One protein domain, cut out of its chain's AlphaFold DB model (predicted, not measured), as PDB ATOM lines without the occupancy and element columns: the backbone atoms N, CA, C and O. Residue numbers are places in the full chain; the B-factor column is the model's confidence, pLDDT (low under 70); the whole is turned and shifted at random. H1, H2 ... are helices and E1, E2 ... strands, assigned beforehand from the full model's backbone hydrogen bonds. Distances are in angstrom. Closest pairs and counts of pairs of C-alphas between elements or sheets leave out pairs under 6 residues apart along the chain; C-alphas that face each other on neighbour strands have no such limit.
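Overview. This is residues 7 to 53 of the 150 residues of an uncharacterized protein of Candidatus Melainabacteria bacterium LEY3_CP_29_8 (UniProt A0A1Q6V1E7). A small two-stranded hairpin, E1 and E2, sits to one side of a loose, elongated model, with the short helix H1 towards one end and the much longer helix H2 running out to the other. The chain passes from the hairpin to H1, then turns back through a stretch with no named element to reach H2, and the loop of the hairpin, residues 10 to 15, lies beside H2. The printed part has 47 residues with two named strands and two named helices, in the order E1, E2, H1, H2; the sheet is antiparallel and the class is mixed, helices and strands. The whole is loose, with a radius of gyration of the C-alphas of 12.9 A, and its spans are 44 by 17 by 15 A, a rod.

Arrangement. Strand E1, residues 7 to 9, and strand E2, residues 16 to 19, form a hairpin, antiparallel at 129 degrees between their directions. The C-alphas of Glu 7 and Tyr 18 face each other at 4.8 A. N 8 and O 17 are within hydrogen-bond range at 3.0 A, as are N 17 and O 8 at 2.9 A. A tight link of 2 residues joins E2 to H1, residues 22 to 26, which is apart from E1. Helix H2, residues 36 to 50, is apart from E1, E2 and H1. In H1 and H2 every O i to N i+4 pair is within hydrogen-bond range.

Along the chain. E1 begins at C-alpha 7, (60.723, 5.388, 0.906). E2 measures 10.5 A from first to last C-alpha. H2 measures 21.1 A, from C-alpha 36 at (51.327, 9.834, -8.805) to C-alpha 50 at (44.012, 24.328, 4.594).

Size, cuts and confidence. The C-alphas of Gln 27 and Asp 53, the two farthest apart, are 44.2 A from each other. Residues 26 to 32 stand free, and so do residues 48 to 53, of which 48 to 50 belong to H2. The printed part has no cut and no long link. Its mean pLDDT is 88.5, and no printed residue is under 70.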
ATOM      1  N   GLU A   7      61.474   4.995  -0.282       90.06
ATOM      2  CA  GLU A   7      60.723   5.388   0.906       90.06
ATOM      3  C   GLU A   7      60.484   6.900   0.917       90.06
ATOM      4  O   GLU A   7      61.334   7.688   0.497       90.06
ATOM      5  N   GLY A   8      59.325   7.314   1.416       89.81
ATOM      6  CA  GLY A   8      58.992   8.721   1.569       89.81
ATOM      7  C   GLY A   8      57.803   8.933   2.492       89.81
ATOM      8  O   GLY A   8      57.313   8.009   3.139       89.81
ATOM      9  N   LEU A   9      57.332  10.174   2.534       90.62
ATOM     10  CA  LEU A   9      56.110  10.544   3.233       90.62
ATOM     11  C   LEU A   9      55.046  10.936   2.217       90.62
ATOM     12  O   LEU A   9      55.343  11.604   1.223       90.62
ATOM     13  N   ASP A  10      53.806  10.545   2.487       90.62
ATOM     14  CA  ASP A  10      52.658  11.090   1.781       90.62
ATOM     15  C   ASP A  10      52.606  12.609   2.033       90.62
ATOM     16  O   ASP A  10      52.572  13.041   3.192       90.62
ATOM     17  N   PRO A  11      52.606  13.449   0.984       91.38
ATOM     18  CA  PRO A  11      52.682  14.895   1.159       91.38
ATOM     19  C   PRO A  11      51.424  15.473   1.826       91.38
ATOM     20  O   PRO A  11      51.479  16.543   2.433       91.38
ATOM     21  N   THR A  12      50.293  14.774   1.743       91.56
ATOM     22  CA  THR A  12      48.988  15.185   2.266       91.56
ATOM     23  C   THR A  12      48.829  14.842   3.742       91.56
ATOM     24  O   THR A  12      48.501  15.712   4.548       91.56
ATOM     25  N   TYR A  13      49.058  13.579   4.096       88.38
ATOM     26  CA  TYR A  13      48.777  13.033   5.424       88.38
ATOM     27  C   TYR A  13      50.031  12.869   6.283       88.38
ATOM     28  O   TYR A  13      49.912  12.561   7.466       88.38
ATOM     29  N   GLN A  14      51.223  13.083   5.709       90.50
ATOM     30  CA  GLN A  14      52.519  12.909   6.380       90.50
ATOM     31  C   GLN A  14      52.699  11.494   6.957       90.50
ATOM     32  O   GLN A  14      53.384  11.284   7.957       90.50
ATOM     33  N   THR A  15      52.066  10.509   6.321       89.94
ATOM     34  CA  THR A  15      52.165   9.089   6.665       89.94
ATOM     35  C   THR A  15      53.265   8.419   5.855       89.94
ATOM     36  O   THR A  15      53.556   8.840   4.737       89.94
ATOM     37  N   GLN A  16      53.844   7.341   6.385       90.06
ATOM     38  CA  GLN A  16      54.841   6.549   5.665       90.06
ATOM     39  C   GLN A  16      54.281   6.052   4.322       90.06
ATOM     40  O   GLN A  16      53.208   5.447   4.281       90.06
ATOM     41  N   ALA A  17      55.024   6.287   3.240       89.69
ATOM     42  CA  ALA A  17      54.667   5.900   1.881       89.69
ATOM     43  C   ALA A  17      55.852   5.241   1.158       89.69
ATOM     44  O   ALA A  17      57.019   5.426   1.519       89.69
ATOM     45  N   TYR A  18      55.541   4.466   0.118       89.25
ATOM     46  CA  TYR A  18      56.520   3.718  -0.666       89.25
ATOM     47  C   TYR A  18      56.226   3.883  -2.155       89.25
ATOM     48  O   TYR A  18      55.127   3.562  -2.609       89.25
ATOM     49  N   TRP A  19      57.210   4.346  -2.921       88.56
ATOM     50  CA  TRP A  19      57.116   4.417  -4.375       88.56
ATOM     51  C   TRP A  19      57.636   3.122  -4.990       88.56
ATOM     52  O   TRP A  19      58.763   2.693  -4.726       88.56
ATOM     53  N   LEU A  20      56.789   2.509  -5.811       87.12
ATOM     54  CA  LEU A  20      57.009   1.221  -6.456       87.12
ATOM     55  C   LEU A  20      56.912   1.376  -7.971       87.12
ATOM     56  O   LEU A  20      56.108   2.161  -8.474       87.12
ATOM     57  N   LYS A  21      57.687   0.579  -8.708       86.19
ATOM     58  CA  LYS A  21      57.488   0.430 -10.155       86.19
ATOM     59  C   LYS A  21      56.173  -0.325 -10.426       86.19
ATOM     60  O   LYS A  21      55.804  -1.186  -9.620       86.19
ATOM     61  N   PRO A  22      55.471  -0.072 -11.546       83.75
ATOM     62  CA  PRO A  22      54.199  -0.736 -11.856       83.75
ATOM     63  C   PRO A  22      54.266  -2.271 -11.832       83.75
ATOM     64  O   PRO A  22      53.296  -2.937 -11.465       83.75
ATOM     65  N   GLU A  23      55.408  -2.847 -12.204       85.56
ATOM     66  CA  GLU A  23      55.643  -4.293 -12.205       85.56
ATOM     67  C   GLU A  23      55.636  -4.875 -10.785       85.56
ATOM     68  O   GLU A  23      55.086  -5.956 -10.572       85.56
ATOM     69  N   GLU A  24      56.185  -4.143  -9.814       83.62
ATOM     70  CA  GLU A  24      56.235  -4.537  -8.401       83.62
ATOM     71  C   GLU A  24      54.843  -4.486  -7.760       83.62
ATOM     72  O   GLU A  24      54.490  -5.353  -6.962       83.62
ATOM     73  N   VAL A  25      54.008  -3.513  -8.145       81.69
ATOM     74  CA  VAL A  25      52.615  -3.420  -7.672       81.69
ATOM     75  C   VAL A  25      51.814  -4.649  -8.111       81.69
ATOM     76  O   VAL A  25      51.130  -5.265  -7.294       81.69
ATOM     77  N   LYS A  26      51.943  -5.071  -9.378       81.88
ATOM     78  CA  LYS A  26      51.240  -6.256  -9.913       81.88
ATOM     79  C   LYS A  26      51.617  -7.554  -9.200       81.88
ATOM     80  O   LYS A  26      50.792  -8.456  -9.097       81.88
ATOM     81  N   GLN A  27      52.852  -7.651  -8.716       82.38
ATOM     82  CA  GLN A  27      53.342  -8.817  -7.976       82.38
ATOM     83  C   GLN A  27      52.855  -8.847  -6.519       82.38
ATOM     84  O   GLN A  27      53.002  -9.868  -5.849       82.38
ATOM     85  N   ASN A  28      52.244  -7.763  -6.030       77.94
ATOM     86  CA  ASN A  28      51.777  -7.615  -4.654       77.94
ATOM     87  C   ASN A  28      50.275  -7.261  -4.616       77.94
ATOM     88  O   ASN A  28      49.916  -6.125  -4.307       77.94
ATOM     89  N   PRO A  29      49.367  -8.226  -4.870       70.94
ATOM     90  CA  PRO A  29      47.923  -7.978  -4.998       70.94
ATOM     91  C   PRO A  29      47.221  -7.459  -3.725       70.94
ATOM     92  O   PRO A  29      46.046  -7.111  -3.779       70.94
ATOM     93  N   GLY A  30      47.915  -7.394  -2.582       75.50
ATOM     94  CA  GLY A  30      47.414  -6.787  -1.343       75.50
ATOM     95  C   GLY A  30      47.743  -5.299  -1.176       75.50
ATOM     96  O   GLY A  30      47.341  -4.707  -0.178       75.50
ATOM     97  N   VAL A  31      48.487  -4.693  -2.108       75.12
ATOM     98  CA  VAL A  31      48.874  -3.277  -2.050       75.12
ATOM     99  C   VAL A  31      47.940  -2.458  -2.933       75.12
ATOM    100  O   VAL A  31      47.903  -2.629  -4.149       75.12
ATOM    101  N   THR A  32      47.205  -1.528  -2.329       76.25
ATOM    102  CA  THR A  32      46.467  -0.507  -3.077       76.25
ATOM    103  C   THR A  32      47.438   0.595  -3.483       76.25
ATOM    104  O   THR A  32      47.845   1.404  -2.653       76.25
ATOM    105  N   ALA A  33      47.840   0.608  -4.753       83.94
ATOM    106  CA  ALA A  33      48.624   1.703  -5.311       83.94
ATOM    107  C   ALA A  33      47.707   2.861  -5.722       83.94
ATOM    108  O   ALA A  33      46.617   2.643  -6.251       83.94
ATOM    109  N   VAL A  34      48.177   4.081  -5.492       86.75
ATOM    110  CA  VAL A  34      47.556   5.321  -5.967       86.75
ATOM    111  C   VAL A  34      48.474   5.905  -7.033       86.75
ATOM    112  O   VAL A  34      49.697   5.838  -6.893       86.75
ATOM    113  N   ASP A  35      47.903   6.438  -8.110       89.12
ATOM    114  CA  ASP A  35      48.695   7.061  -9.166       89.12
ATOM    115  C   ASP A  35      49.383   8.342  -8.661       89.12
ATOM    116  O   ASP A  35      48.851   9.070  -7.819       89.12
ATOM    117  N   ALA A  36      50.572   8.641  -9.186       89.50
ATOM    118  CA  ALA A  36      51.327   9.834  -8.805       89.50
ATOM    119  C   ALA A  36      50.530  11.131  -9.039       89.50
ATOM    120  O   ALA A  36      50.614  12.066  -8.239       89.50
ATOM    121  N   VAL A  37      49.733  11.187 -10.110       92.06
ATOM    122  CA  VAL A  37      48.863  12.324 -10.423       92.06
ATOM    123  C   VAL A  37      47.773  12.471  -9.365       92.06
ATOM    124  O   VAL A  37      47.546  13.583  -8.890       92.06
ATOM    125  N   ASP A  38      47.153  11.374  -8.928       92.06
ATOM    126  CA  ASP A  38      46.121  11.398  -7.885       92.06
ATOM    127  C   ASP A  38      46.683  11.859  -6.531       92.06
ATOM    128  O   ASP A  38      46.022  12.620  -5.816       92.06
ATOM    129  N   VAL A  39      47.921  11.471  -6.198       92.38
ATOM    130  CA  VAL A  39      48.631  11.962  -5.002       92.38
ATOM    131  C   VAL A  39      48.812  13.481  -5.073       92.38
ATOM    132  O   VAL A  39      48.484  14.186  -4.116       92.38
ATOM    133  N   ILE A  40      49.280  14.005  -6.211       94.00
ATOM    134  CA  ILE A  40      49.474  15.450  -6.410       94.00
ATOM    135  C   ILE A  40      48.137  16.193  -6.330       94.00
ATOM    136  O   ILE A  40      48.033  17.203  -5.632       94.00
ATOM    137  N   VAL A  41      47.100  15.697  -7.009       95.00
ATOM    138  CA  VAL A  41      45.761  16.302  -6.996       95.00
ATOM    139  C   VAL A  41      45.202  16.338  -5.578       95.00
ATOM    140  O   VAL A  41      44.718  17.383  -5.137       95.00
ATOM    141  N   THR A  42      45.303  15.232  -4.839       93.56
ATOM    142  CA  THR A  42      44.843  15.144  -3.448       93.56
ATOM    143  C   THR A  42      45.585  16.143  -2.563       93.56
ATOM    144  O   THR A  42      44.950  16.885  -1.809       93.56
ATOM    145  N   HIS A  43      46.907  16.241  -2.718       93.81
ATOM    146  CA  HIS A  43      47.717  17.187  -1.962       93.81
ATOM    147  C   HIS A  43      47.331  18.642  -2.248       93.81
ATOM    148  O   HIS A  43      47.138  19.426  -1.320       93.81
ATOM    149  N   ILE A  44      47.142  19.006  -3.521       94.31
ATOM    150  CA  ILE A  44      46.710  20.356  -3.906       94.31
ATOM    151  C   ILE A  44      45.336  20.671  -3.310       94.31
ATOM    152  O   ILE A  44      45.145  21.754  -2.759       94.31
ATOM    153  N   GLN A  45      44.382  19.738  -3.376       92.56
ATOM    154  CA  GLN A  45      43.057  19.942  -2.792       92.56
ATOM    155  C   GLN A  45      43.125  20.195  -1.283       92.56
ATOM    156  O   GLN A  45      42.447  21.090  -0.779       92.56
ATOM    157  N   GLU A  46      43.933  19.425  -0.558       93.75
ATOM    158  CA  GLU A  46      44.092  19.593   0.887       93.75
ATOM    159  C   GLU A  46      44.840  20.882   1.237       93.75
ATOM    160  O   GLU A  46      44.428  21.581   2.161       93.75
ATOM    161  N   CYS A  47      45.850  21.276   0.457       93.94
ATOM    162  CA  CYS A  47      46.495  22.582   0.588       93.94
ATOM    163  C   CYS A  47      45.492  23.727   0.396       93.94
ATOM    164  O   CYS A  47      45.407  24.616   1.240       93.94
ATOM    165  N   VAL A  48      44.667  23.686  -0.654       93.44
ATOM    166  CA  VAL A  48      43.636  24.711  -0.890       93.44
ATOM    167  C   VAL A  48      42.628  24.774   0.261       93.44
ATOM    168  O   VAL A  48      42.266  25.867   0.686       93.44
ATOM    169  N   ARG A  49      42.192  23.629   0.804       92.94
ATOM    170  CA  ARG A  49      41.294  23.594   1.978       92.94
ATOM    171  C   ARG A  49      41.961  24.175   3.222       92.94
ATOM    172  O   ARG A  49      41.325  24.918   3.965       92.94
ATOM    173  N   LYS A  50      43.235  23.852   3.445       91.94
ATOM    174  CA  LYS A  50      44.012  24.328   4.594       91.94
ATOM    175  C   LYS A  50      44.148  25.851   4.595       91.94
ATOM    176  O   LYS A  50      43.937  26.463   5.637       91.94
ATOM    177  N   TYR A  51      44.431  26.434   3.431       94.38
ATOM    178  CA  TYR A  51      44.622  27.877   3.236       94.38
ATOM    179  C   TYR A  51      43.380  28.565   2.645       94.38
ATOM    180  O   TYR A  51      43.477  29.587   1.967       94.38
ATOM    181  N   VAL A  52      42.184  28.008   2.867       95.50
ATOM    182  CA  VAL A  52      40.941  28.538   2.278       95.50
ATOM    183  C   VAL A  52      40.635  29.970   2.725       95.50
ATOM    184  O   VAL A  52      40.010  30.725   1.991       95.50
ATOM    185  N   ASP A  53      41.101  30.382   3.898       94.44
ATOM    186  CA  ASP A  53      41.019  31.751   4.401       94.44
ATOM    187  C   ASP A  53      41.866  32.753   3.606       94.44
ATOM    188  O   ASP A  53      41.546  33.942   3.606       94.44
TER     189      ASP A  53